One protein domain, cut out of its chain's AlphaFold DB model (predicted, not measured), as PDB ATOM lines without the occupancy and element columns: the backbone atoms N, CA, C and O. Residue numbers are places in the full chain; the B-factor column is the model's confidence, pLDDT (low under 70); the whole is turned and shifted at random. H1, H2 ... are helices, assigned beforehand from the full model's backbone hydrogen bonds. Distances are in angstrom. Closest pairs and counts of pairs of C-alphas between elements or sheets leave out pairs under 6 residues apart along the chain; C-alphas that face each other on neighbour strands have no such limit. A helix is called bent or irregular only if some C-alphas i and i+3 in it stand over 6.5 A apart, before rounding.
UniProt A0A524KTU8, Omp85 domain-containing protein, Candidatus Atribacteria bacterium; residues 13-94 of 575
ATOM      1  N   GLY A  13      68.550   0.376 -23.108       88.06
ATOM      2  CA  GLY A  13      68.479   1.112 -24.376       88.06
ATOM      3  C   GLY A  13      68.946   2.564 -24.249       88.06
ATOM      4  O   GLY A  13      69.680   3.057 -25.105       88.06
ATOM      5  N   GLY A  14      68.573   3.244 -23.164       87.62
ATOM      6  CA  GLY A  14      69.058   4.581 -22.833       87.62
ATOM      7  C   GLY A  14      70.564   4.619 -22.578       87.62
ATOM      8  O   GLY A  14      71.234   5.513 -23.101       87.62
ATOM      9  N   LEU A  15      71.101   3.639 -21.842       88.62
ATOM     10  CA  LEU A  15      72.535   3.524 -21.554       88.62
ATOM     11  C   LEU A  15      73.365   3.361 -22.839       88.62
ATOM     12  O   LEU A  15      74.354   4.070 -23.016       88.62
ATOM     13  N   VAL A  16      72.940   2.485 -23.755       89.19
ATOM     14  CA  VAL A  16      73.669   2.192 -25.009       89.19
ATOM     15  C   VAL A  16      73.307   3.134 -26.168       89.19
ATOM     16  O   VAL A  16      73.843   3.032 -27.270       89.19
ATOM     17  N   SER A  17      72.417   4.110 -25.951       88.19
ATOM     18  CA  SER A  17      71.886   4.976 -27.017       88.19
ATOM     19  C   SER A  17      72.936   5.804 -27.761       88.19
ATOM     20  O   SER A  17      72.676   6.223 -28.893       88.19
ATOM     21  N   GLN A  18      74.100   6.063 -27.162       87.50
ATOM     22  CA  GLN A  18      75.180   6.791 -27.835       87.50
ATOM     23  C   GLN A  18      75.905   5.917 -28.875       87.50
ATOM     24  O   GLN A  18      76.208   6.405 -29.960       87.50
ATOM     25  N   GLY A  19      76.113   4.627 -28.579       90.06
ATOM     26  CA  GLY A  19      76.806   3.665 -29.452       90.06
ATOM     27  C   GLY A  19      75.917   2.995 -30.503       90.06
ATOM     28  O   GLY A  19      76.424   2.462 -31.487       90.06
ATOM     29  N   LYS A  20      74.586   3.101 -30.359       90.94
ATOM     30  CA  LYS A  20      73.581   2.314 -31.100       90.94
ATOM     31  C   LYS A  20      73.796   2.154 -32.612       90.94
ATOM     32  O   LYS A  20      73.393   1.133 -33.158       90.94
ATOM     33  N   TRP A  21      74.350   3.144 -33.316       91.69
ATOM     34  CA  TRP A  21      74.575   3.040 -34.766       91.69
ATOM     35  C   TRP A  21      75.787   2.167 -35.109       91.69
ATOM     36  O   TRP A  21      75.726   1.403 -36.069       91.69
ATOM     37  N   LEU A  22      76.853   2.249 -34.308       93.31
ATOM     38  CA  LEU A  22      78.038   1.406 -34.451       93.31
ATOM     39  C   LEU A  22      77.705  -0.026 -34.037       93.31
ATOM     40  O   LEU A  22      77.933  -0.952 -34.811       93.31
ATOM     41  N   ASP A  23      77.072  -0.192 -32.875       93.00
ATOM     42  CA  ASP A  23      76.733  -1.508 -32.325       93.00
ATOM     43  C   ASP A  23      75.861  -2.308 -33.299       93.00
ATOM     44  O   ASP A  23      76.136  -3.464 -33.604       93.00
ATOM     45  N   ARG A  24      74.845  -1.663 -33.886       91.81
ATOM     46  CA  ARG A  24      73.971  -2.289 -34.889       91.81
ATOM     47  C   ARG A  24      74.668  -2.634 -36.199       91.81
ATOM     48  O   ARG A  24      74.138  -3.456 -36.937       91.81
ATOM     49  N   ARG A  25      75.785  -1.983 -36.521       89.88
ATOM     50  CA  ARG A  25      76.539  -2.235 -37.752       89.88
ATOM     51  C   ARG A  25      77.549  -3.362 -37.583       89.88
ATOM     52  O   ARG A  25      77.730  -4.126 -38.519       89.88
ATOM     53  N   PHE A  26      78.213  -3.428 -36.433       91.75
ATOM     54  CA  PHE A  26      79.339  -4.338 -36.217       91.75
ATOM     55  C   PHE A  26      78.980  -5.594 -35.421       91.75
ATOM     56  O   PHE A  26      79.684  -6.589 -35.524       91.75
ATOM     57  N   LEU A  27      77.896  -5.572 -34.641       94.19
ATOM     58  CA  LEU A  27      77.500  -6.695 -33.782       94.19
ATOM     59  C   LEU A  27      76.292  -7.464 -34.335       94.19
ATOM     60  O   LEU A  27      75.710  -8.293 -33.638       94.19
ATOM     61  N   ASN A  28      75.877  -7.174 -35.570       92.94
ATOM     62  CA  ASN A  28      74.694  -7.772 -36.188       92.94
ATOM     63  C   ASN A  28      74.890  -9.224 -36.644       92.94
ATOM     64  O   ASN A  28      73.891  -9.882 -36.918       92.94
ATOM     65  N   GLU A  29      76.116  -9.732 -36.719       94.75
ATOM     66  CA  GLU A  29      76.389 -11.126 -37.093       94.75
ATOM     67  C   GLU A  29      76.380 -12.075 -35.881       94.75
ATOM     68  O   GLU A  29      76.000 -13.235 -36.006       94.75
ATOM     69  N   LEU A  30      76.703 -11.560 -34.690       94.81
ATOM     70  CA  LEU A  30      76.850 -12.353 -33.468       94.81
ATOM     71  C   LEU A  30      75.528 -12.987 -33.003       94.81
ATOM     72  O   LEU A  30      74.460 -12.358 -33.031       94.81
ATOM     73  N   SER A  31      75.616 -14.228 -32.523       93.81
ATOM     74  CA  SER A  31      74.516 -14.963 -31.894       93.81
ATOM     75  C   SER A  31      74.292 -14.522 -30.443       93.81
ATOM     76  O   SER A  31      75.124 -13.841 -29.845       93.81
ATOM     77  N   LYS A  32      73.157 -14.901 -29.849       95.19
ATOM     78  CA  LYS A  32      72.889 -14.622 -28.428       95.19
ATOM     79  C   LYS A  32      73.938 -15.293 -27.540       95.19
ATOM     80  O   LYS A  32      74.370 -14.740 -26.532       95.19
ATOM     81  N   GLU A  33      74.338 -16.490 -27.937       95.88
ATOM     82  CA  GLU A  33      75.322 -17.322 -27.272       95.88
ATOM     83  C   GLU A  33      76.703 -16.650 -27.274       95.88
ATOM     84  O   GLU A  33      77.351 -16.621 -26.230       95.88
ATOM     85  N   ASP A  34      77.109 -16.012 -28.380       96.19
ATOM     86  CA  ASP A  34      78.360 -15.236 -28.451       96.19
ATOM     87  C   ASP A  34      78.360 -14.061 -27.466       96.19
ATOM     88  O   ASP A  34      79.349 -13.816 -26.776       96.19
ATOM     89  N   TRP A  35      77.229 -13.355 -27.357       96.75
ATOM     90  CA  TRP A  35      77.060 -12.244 -26.418       96.75
ATOM     91  C   TRP A  35      77.171 -12.693 -24.962       96.75
ATOM     92  O   TRP A  35      77.883 -12.072 -24.171       96.75
ATOM     93  N   ILE A  36      76.480 -13.778 -24.602       97.88
ATOM     94  CA  ILE A  36      76.520 -14.333 -23.244       97.88
ATOM     95  C   ILE A  36      77.925 -14.848 -22.924       97.88
ATOM     96  O   ILE A  36      78.432 -14.579 -21.835       97.88
ATOM     97  N   LYS A  37      78.577 -15.526 -23.873       97.94
ATOM     98  CA  LYS A  37      79.943 -16.025 -23.712       97.94
ATOM     99  C   LYS A  37      80.927 -14.882 -23.460       97.94
ATOM    100  O   LYS A  37      81.638 -14.916 -22.460       97.94
ATOM    101  N   ALA A  38      80.914 -13.840 -24.292       97.19
ATOM    102  CA  ALA A  38      81.763 -12.663 -24.097       97.19
ATOM    103  C   ALA A  38      81.504 -11.990 -22.735       97.19
ATOM    104  O   ALA A  38      82.436 -11.591 -22.037       97.19
ATOM    105  N   ALA A  39      80.239 -11.911 -22.309       97.62
ATOM    106  CA  ALA A  39      79.876 -11.364 -21.006       97.62
ATOM    107  C   ALA A  39      80.398 -12.211 -19.833       97.62
ATOM    108  O   ALA A  39      80.843 -11.653 -18.833       97.62
ATOM    109  N   GLN A  40      80.376 -13.540 -19.948       98.00
ATOM    110  CA  GLN A  40      80.919 -14.460 -18.942       98.00
ATOM    111  C   GLN A  40      82.452 -14.422 -18.885       98.00
ATOM    112  O   GLN A  40      83.032 -14.444 -17.798       98.00
ATOM    113  N   GLU A  41      83.120 -14.305 -20.031       97.38
ATOM    114  CA  GLU A  41      84.573 -14.099 -20.104       97.38
ATOM    115  C   GLU A  41      84.973 -12.783 -19.417       97.38
ATOM    116  O   GLU A  41      85.892 -12.752 -18.600       97.38
ATOM    117  N   MET A  42      84.225 -11.700 -19.652       96.38
ATOM    118  CA  MET A  42      84.438 -10.434 -18.943       96.38
ATOM    119  C   MET A  42      84.136 -10.549 -17.445       96.38
ATOM    120  O   MET A  42      84.897 -10.045 -16.621       96.38
ATOM    121  N   GLN A  43      83.036 -11.209 -17.078       97.12
ATOM    122  CA  GLN A  43      82.648 -11.416 -15.684       97.12
ATOM    123  C   GLN A  43      83.734 -12.163 -14.900       97.12
ATOM    124  O   GLN A  43      84.037 -11.781 -13.774       97.12
ATOM    125  N   THR A  44      84.338 -13.191 -15.495       96.31
ATOM    126  CA  THR A  44      85.394 -13.991 -14.855       96.31
ATOM    127  C   THR A  44      86.743 -13.269 -14.817       96.31
ATOM    128  O   THR A  44      87.455 -13.376 -13.821       96.31
ATOM    129  N   GLY A  45      87.088 -12.486 -15.846       95.75
ATOM    130  CA  GLY A  45      88.340 -11.717 -15.886       95.75
ATOM    131  C   GLY A  45      88.369 -10.498 -14.954       95.75
ATOM    132  O   GLY A  45      89.436 -10.081 -14.497       95.75
ATOM    133  N   LEU A  46      87.206  -9.927 -14.631       96.38
ATOM    134  CA  LEU A  46      87.069  -8.769 -13.745       96.38
ATOM    135  C   LEU A  46      86.966  -9.193 -12.270       96.38
ATOM    136  O   LEU A  46      85.964  -8.931 -11.611       96.38
ATOM    137  N   THR A  47      87.997  -9.849 -11.736       97.56
ATOM    138  CA  THR A  47      88.022 -10.302 -10.330       97.56
ATOM    139  C   THR A  47      87.820  -9.155  -9.329       97.56
ATOM    140  O   THR A  47      87.975  -7.971  -9.651       97.56
ATOM    141  N   ASP A  48      87.456  -9.499  -8.093       97.75
ATOM    142  CA  ASP A  48      87.299  -8.525  -7.012       97.75
ATOM    143  C   ASP A  48      88.595  -7.741  -6.767       97.75
ATOM    144  O   ASP A  48      88.552  -6.526  -6.545       97.75
ATOM    145  N   GLU A  49      89.733  -8.420  -6.867       97.62
ATOM    146  CA  GLU A  49      91.076  -7.867  -6.745       97.62
ATOM    147  C   GLU A  49      91.371  -6.903  -7.894       97.62
ATOM    148  O   GLU A  49      91.776  -5.770  -7.641       97.62
ATOM    149  N   THR A  50      91.091  -7.299  -9.143       97.00
ATOM    150  CA  THR A  50      91.278  -6.441 -10.325       97.00
ATOM    151  C   THR A  50      90.444  -5.164 -10.222       97.00
ATOM    152  O   THR A  50      90.960  -4.072 -10.455       97.00
ATOM    153  N   ILE A  51      89.165  -5.274  -9.843       97.38
ATOM    154  CA  ILE A  51      88.280  -4.108  -9.678       97.38
ATOM    155  C   ILE A  51      88.804  -3.194  -8.570       97.38
ATOM    156  O   ILE A  51      88.860  -1.978  -8.749       97.38
ATOM    157  N   THR A  52      89.192  -3.762  -7.429       97.19
ATOM    158  CA  THR A  52      89.667  -2.977  -6.284       97.19
ATOM    159  C   THR A  52      90.981  -2.267  -6.611       97.19
ATOM    160  O   THR A  52      91.100  -1.072  -6.348       97.19
ATOM    161  N   ALA A  53      91.929  -2.961  -7.248       97.31
ATOM    162  CA  ALA A  53      93.204  -2.396  -7.679       97.31
ATOM    163  C   ALA A  53      93.016  -1.267  -8.705       97.31
ATOM    164  O   ALA A  53      93.614  -0.206  -8.562       97.31
ATOM    165  N   ALA A  54      92.129  -1.449  -9.690       96.25
ATOM    166  CA  ALA A  54      91.845  -0.426 -10.696       96.25
ATOM    167  C   ALA A  54      91.241   0.854 -10.094       96.25
ATOM    168  O   ALA A  54      91.536   1.953 -10.555       96.25
ATOM    169  N   ILE A  55      90.398   0.735  -9.062       96.69
ATOM    170  CA  ILE A  55      89.863   1.912  -8.364       96.69
ATOM    171  C   ILE A  55      90.912   2.546  -7.451       96.69
ATOM    172  O   ILE A  55      90.939   3.768  -7.348       96.69
ATOM    173  N   ALA A  56      91.793   1.760  -6.828       95.88
ATOM    174  CA  ALA A  56      92.879   2.283  -5.999       95.88
ATOM    175  C   ALA A  56      93.915   3.105  -6.794       95.88
ATOM    176  O   ALA A  56      94.548   3.982  -6.216       95.88
ATOM    177  N   ASP A  57      94.049   2.858  -8.102       96.75
ATOM    178  CA  ASP A  57      94.923   3.613  -9.017       96.75
ATOM    179  C   ASP A  57      94.348   4.991  -9.425       96.75
ATOM    180  O   ASP A  57      95.013   5.809 -10.060       96.75
ATOM    181  N   MET A  58      93.097   5.294  -9.055       95.56
ATOM    182  CA  MET A  58      92.526   6.631  -9.251       95.56
ATOM    183  C   MET A  58      93.174   7.664  -8.310       95.56
ATOM    184  O   MET A  58      93.722   7.300  -7.270       95.56
ATOM    185  N   PRO A  59      93.063   8.980  -8.601       97.31
ATOM    186  CA  PRO A  59      93.560  10.015  -7.699       97.31
ATOM    187  C   PRO A  59      93.061   9.806  -6.256       97.31
ATOM    188  O   PRO A  59      91.851   9.614  -6.076       97.31
ATOM    189  N   PRO A  60      93.932   9.882  -5.227       95.94
ATOM    190  CA  PRO A  60      93.578   9.533  -3.847       95.94
ATOM    191  C   PRO A  60      92.329  10.245  -3.323       95.94
ATOM    192  O   PRO A  60      91.516   9.644  -2.628       95.94
ATOM    193  N   GLN A  61      92.116  11.497  -3.734       95.81
ATOM    194  CA  GLN A  61      90.945  12.292  -3.358       95.81
ATOM    195  C   GLN A  61      89.633  11.678  -3.876       95.81
ATOM    196  O   GLN A  61      88.601  11.755  -3.217       95.81
ATOM    197  N   ILE A  62      89.643  11.053  -5.058       92.88
ATOM    198  CA  ILE A  62      88.471  10.364  -5.619       92.88
ATOM    199  C   ILE A  62      88.227   9.043  -4.890       92.88
ATOM    200  O   ILE A  62      87.076   8.716  -4.581       92.88
ATOM    201  N   VAL A  63      89.303   8.308  -4.593       95.38
ATOM    202  CA  VAL A  63      89.247   7.049  -3.842       95.38
ATOM    203  C   VAL A  63      88.665   7.285  -2.451       95.38
ATOM    204  O   VAL A  63      87.734   6.585  -2.058       95.38
ATOM    205  N   GLU A  64      89.126   8.320  -1.752       96.69
ATOM    206  CA  GLU A  64      88.617   8.716  -0.438       96.69
ATOM    207  C   GLU A  64      87.130   9.106  -0.490       96.69
ATOM    208  O   GLU A  64      86.329   8.655   0.326       96.69
ATOM    209  N   LEU A  65      86.724   9.894  -1.492       95.38
ATOM    210  CA  LEU A  65      85.345  10.375  -1.598       95.38
ATOM    211  C   LEU A  65      84.335   9.289  -2.002       95.38
ATOM    212  O   LEU A  65      83.175   9.337  -1.568       95.38
ATOM    213  N   LYS A  66      84.708   8.390  -2.927       94.94
ATOM    214  CA  LYS A  66      83.767   7.467  -3.599       94.94
ATOM    215  C   LYS A  66      84.326   6.087  -3.958       94.94
ATOM    216  O   LYS A  66      83.563   5.298  -4.516       94.94
ATOM    217  N   GLY A  67      85.580   5.764  -3.647       96.19
ATOM    218  CA  GLY A  67      86.246   4.529  -4.079       96.19
ATOM    219  C   GLY A  67      85.469   3.261  -3.725       96.19
ATOM    220  O   GLY A  67      85.083   2.514  -4.623       96.19
ATOM    221  N   SER A  68      85.133   3.070  -2.445       96.00
ATOM    222  CA  SER A  68      84.355   1.907  -1.977       96.00
ATOM    223  C   SER A  68      83.009   1.774  -2.696       96.00
ATOM    224  O   SER A  68      82.679   0.725  -3.238       96.00
ATOM    225  N   THR A  69      82.271   2.880  -2.823       96.38
ATOM    226  CA  THR A  69      80.979   2.905  -3.525       96.38
ATOM    227  C   THR A  69      81.108   2.549  -5.011       96.38
ATOM    228  O   THR A  69      80.181   1.977  -5.587       96.38
ATOM    229  N   ILE A  70      82.205   2.933  -5.670       96.25
ATOM    230  CA  ILE A  70      82.446   2.589  -7.077       96.25
ATOM    231  C   ILE A  70      82.774   1.099  -7.199       96.25
ATOM    232  O   ILE A  70      82.163   0.437  -8.039       96.25
ATOM    233  N   VAL A  71      83.658   0.575  -6.342       97.94
ATOM    234  CA  VAL A  71      84.006  -0.855  -6.280       97.94
ATOM    235  C   VAL A  71      82.749  -1.705  -6.108       97.94
ATOM    236  O   VAL A  71      82.494  -2.580  -6.934       97.94
ATOM    237  N   ASP A  72      81.906  -1.393  -5.122       97.75
ATOM    238  CA  ASP A  72      80.684  -2.159  -4.852       97.75
ATOM    239  C   ASP A  72      79.737  -2.174  -6.060       97.75
ATOM    240  O   ASP A  72      79.176  -3.209  -6.425       97.75
ATOM    241  N   LYS A  73      79.565  -1.026  -6.727       97.25
ATOM    242  CA  LYS A  73      78.725  -0.937  -7.930       97.25
ATOM    243  C   LYS A  73      79.298  -1.729  -9.096       97.25
ATOM    244  O   LYS A  73      78.519  -2.328  -9.835       97.25
ATOM    245  N   LEU A  74      80.616  -1.703  -9.296       96.62
ATOM    246  CA  LEU A  74      81.272  -2.456 -10.364       96.62
ATOM    247  C   LEU A  74      81.145  -3.959 -10.136       96.62
ATOM    248  O   LEU A  74      80.775  -4.652 -11.079       96.62
ATOM    249  N   LYS A  75      81.344  -4.441  -8.902       97.50
ATOM    250  CA  LYS A  75      81.144  -5.854  -8.542       97.50
ATOM    251  C   LYS A  75      79.714  -6.307  -8.841       97.50
ATOM    252  O   LYS A  75      79.516  -7.205  -9.651       97.50
ATOM    253  N   VAL A  76      78.708  -5.590  -8.331       96.94
ATOM    254  CA  VAL A  76      77.290  -5.918  -8.593       96.94
ATOM    255  C   VAL A  76      76.955  -5.898 -10.089       96.94
ATOM    256  O   VAL A  76      76.189  -6.733 -10.568       96.94
ATOM    257  N   ARG A  77      77.505  -4.947 -10.852       95.75
ATOM    258  CA  ARG A  77      77.261  -4.865 -12.299       95.75
ATOM    259  C   ARG A  77      77.954  -5.976 -13.077       95.75
ATOM    260  O   ARG A  77      77.344  -6.512 -13.995       95.75
ATOM    261  N   ARG A  78      79.191  -6.315 -12.714       96.62
ATOM    262  CA  ARG A  78      79.930  -7.456 -13.261       96.62
ATOM    263  C   ARG A  78      79.154  -8.748 -13.025       96.62
ATOM    264  O   ARG A  78      78.988  -9.527 -13.954       96.62
ATOM    265  N   ASP A  79      78.622  -8.942 -11.823       96.69
ATOM    266  CA  ASP A  79      77.887 -10.162 -11.473       96.69
ATOM    267  C   ASP A  79      76.593 -10.324 -12.292       96.69
ATOM    268  O   ASP A  79      76.148 -11.439 -12.556       96.69
ATOM    269  N   LYS A  80      76.012  -9.207 -12.749       96.56
ATOM    270  CA  LYS A  80      74.828  -9.156 -13.625       96.56
ATOM    271  C   LYS A  80      75.165  -9.059 -15.121       96.56
ATOM    272  O   LYS A  80      74.251  -8.965 -15.941       96.56
ATOM    273  N   LEU A  81      76.444  -9.072 -15.499       95.75
ATOM    274  CA  LEU A  81      76.884  -8.769 -16.863       95.75
ATOM    275  C   LEU A  81      76.269  -9.687 -17.938       95.75
ATOM    276  O   LEU A  81      75.837  -9.146 -18.957       95.75
ATOM    277  N   PRO A  82      76.118 -11.014 -17.731       97.12
ATOM    278  CA  PRO A  82      75.443 -11.872 -18.707       97.12
ATOM    279  C   PRO A  82      73.985 -11.474 -18.971       97.12
ATOM    280  O   PRO A  82      73.554 -11.442 -20.121       97.12
ATOM    281  N   ALA A  83      73.243 -11.095 -17.925       96.50
ATOM    282  CA  ALA A  83      71.860 -10.642 -18.066       96.50
ATOM    283  C   ALA A  83      71.780  -9.306 -18.824       96.50
ATOM    284  O   ALA A  83      70.916  -9.118 -19.679       96.50
ATOM    285  N   PHE A  84      72.717  -8.387 -18.563       95.44
ATOM    286  CA  PHE A  84      72.814  -7.128 -19.305       95.44
ATOM    287  C   PHE A  84      73.162  -7.340 -20.782       95.44
ATOM    288  O   PHE A  84      72.601  -6.661 -21.644       95.44
ATOM    289  N   ALA A  85      74.056  -8.282 -21.086       96.12
ATOM    290  CA  ALA A  85      74.409  -8.639 -22.456       96.12
ATOM    291  C   ALA A  85      73.220  -9.251 -23.209       96.12
ATOM    292  O   ALA A  85      72.961  -8.875 -24.351       96.12
ATOM    293  N   GLU A  86      72.448 -10.125 -22.562       96.50
ATOM    294  CA  GLU A  86      71.216 -10.689 -23.121       96.50
ATOM    295  C   GLU A  86      70.152  -9.611 -23.401       96.50
ATOM    296  O   GLU A  86      69.531  -9.604 -24.473       96.50
ATOM    297  N   GLU A  87      69.950  -8.675 -22.471       95.56
ATOM    298  CA  GLU A  87      69.021  -7.556 -22.657       95.56
ATOM    299  C   GLU A  87      69.460  -6.670 -23.831       95.56
ATOM    300  O   GLU A  87      68.656  -6.341 -24.709       95.56
ATOM    301  N   PHE A  88      70.750  -6.328 -23.899       94.75
ATOM    302  CA  PHE A  88      71.296  -5.514 -24.980       94.75
ATOM    303  C   PHE A  88      71.180  -6.223 -26.340       94.75
ATOM    304  O   PHE A  88      70.671  -5.633 -27.300       94.75
ATOM    305  N   TYR A  89      71.531  -7.508 -26.415       95.75
ATOM    306  CA  TYR A  89      71.328  -8.332 -27.605       95.75
ATOM    307  C   TYR A  89      69.872  -8.286 -28.085       95.75
ATOM    308  O   TYR A  89      69.602  -8.020 -29.260       95.75
ATOM    309  N   SER A  90      68.920  -8.476 -27.168       94.38
ATOM    310  CA  SER A  90      67.482  -8.485 -27.466       94.38
ATOM    311  C   SER A  90      66.991  -7.149 -28.039       94.38
ATOM    312  O   SER A  90      66.079  -7.107 -28.870       94.38
ATOM    313  N   ILE A  91      67.614  -6.039 -27.635       92.44
ATOM    314  CA  ILE A  91      67.313  -4.698 -28.140       92.44
ATOM    315  C   ILE A  91      67.783  -4.532 -29.592       92.44
ATOM    316  O   ILE A  91      67.012  -4.061 -30.437       92.44
ATOM    317  N   ILE A  92      69.031  -4.899 -29.903       93.12
ATOM    318  CA  ILE A  92      69.615  -4.648 -31.231       93.12
ATOM    319  C   ILE A  92      69.226  -5.707 -32.271       93.12
ATOM    320  O   ILE A  92      69.041  -5.351 -33.437       93.12
ATOM    321  N   SER A  93      69.000  -6.957 -31.854       95.19
ATOM    322  CA  SER A  93      68.639  -8.084 -32.733       95.19
ATOM    323  C   SER A  93      67.170  -8.078 -33.165       95.19
ATOM    324  O   SER A  93      66.795  -8.773 -34.108       95.19
ATOM    325  N   LYS A  94      66.316  -7.243 -32.557       94.62
ATOM    326  CA  LYS A  94      64.884  -7.165 -32.904       94.62
ATOM    327  C   LYS A  94      64.627  -6.727 -34.349       94.62
ATOM    328  O   LYS A  94      63.645  -7.152 -34.965       94.62
TER     329      LYS A  94
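Overview. This is residues 13 to 94 of the 575 residues of the protein "Omp85 domain-containing protein" of Candidatus Atribacteria bacterium (UniProt A0A524KTU8). You are looking at a long, bowed strip of two helical rows: H3 and H4 run out along one row, and H5 and H6 come back beside them, H5 beside H4 and H6 beside H3. The short H1 and H2 sit by the late residues of H6, and H5 is kinked by 68 degrees near residue 67. The 82 printed residues hold six named helices, H1 to H6 in that order, and no named strand; the class is all helix. The whole is loose, with a radius of gyration of the C-alphas of 15.2 A, and elongated, spanning 43 by 25 by 17 A.

Along the chain. Find C-alpha 13 at (68.479, 1.112, -24.376), where H1, residues 13 to 16, begins. H2 follows as residues 20 to 26. Next look at C-alpha 32 at (72.889, -14.622, -28.428); from there H3, residues 32 to 45, runs 20.1 A. H4 is residues 48 to 56, 12.2 A long. H5, residues 60 to 79, is the longest helix by residues and measures 26.3 A; it is irregular, with C-alphas 65 and 68 standing 8.5 A apart. H6, residues 81 to 93, runs 17.9 A and ends at C-alpha 93, (68.639, -8.084, -32.733).

Arrangement. Start with H3 and H6, which touch at a shallow tilt of 29 degrees, opposite ways; their closest C-alphas, those of Ala 39 and Pro 82, are 5.0 A apart. H3 and H5 only just touch, with 3 pairs of C-alphas within 8 A, and only at their ends; the closest C-alphas are those of Gln 43 and Arg 78, 5.4 A apart. Farther along, H4 and H5 form a helical hairpin: they touch at a shallow tilt of 27 degrees, opposite ways, with the C-alphas of Thr 52 and Val 71 closest at 6.0 A. H4 and H6 are apart. Back at the other end, H2 is close to H6 but not clearly touching, about perpendicular at 87 degrees; the closest C-alphas, those of Arg 24 and Ile 92, are 6.2 A apart. H1 is likewise close to H6 but not clearly touching, with the C-alphas of Gly 13 and Ile 91 closest at 7.0 A. Every O i to N i+4 pair is within hydrogen-bond range in H2, H3, H4 and H6, and 14 of 16 are in H5; H1 is too short for such a pair, and its one O i to N i+3 pair is not within range.

Size, cuts and confidence. The two C-alphas farthest apart are those of Pro 60 and Lys 94, at 44.1 A, while the first and last printed C-alphas are 12.4 A apart. The printed part has no cut, and its five links between helices are tight. The mean pLDDT of the printed part is 95.1, and no printed residue is under 70.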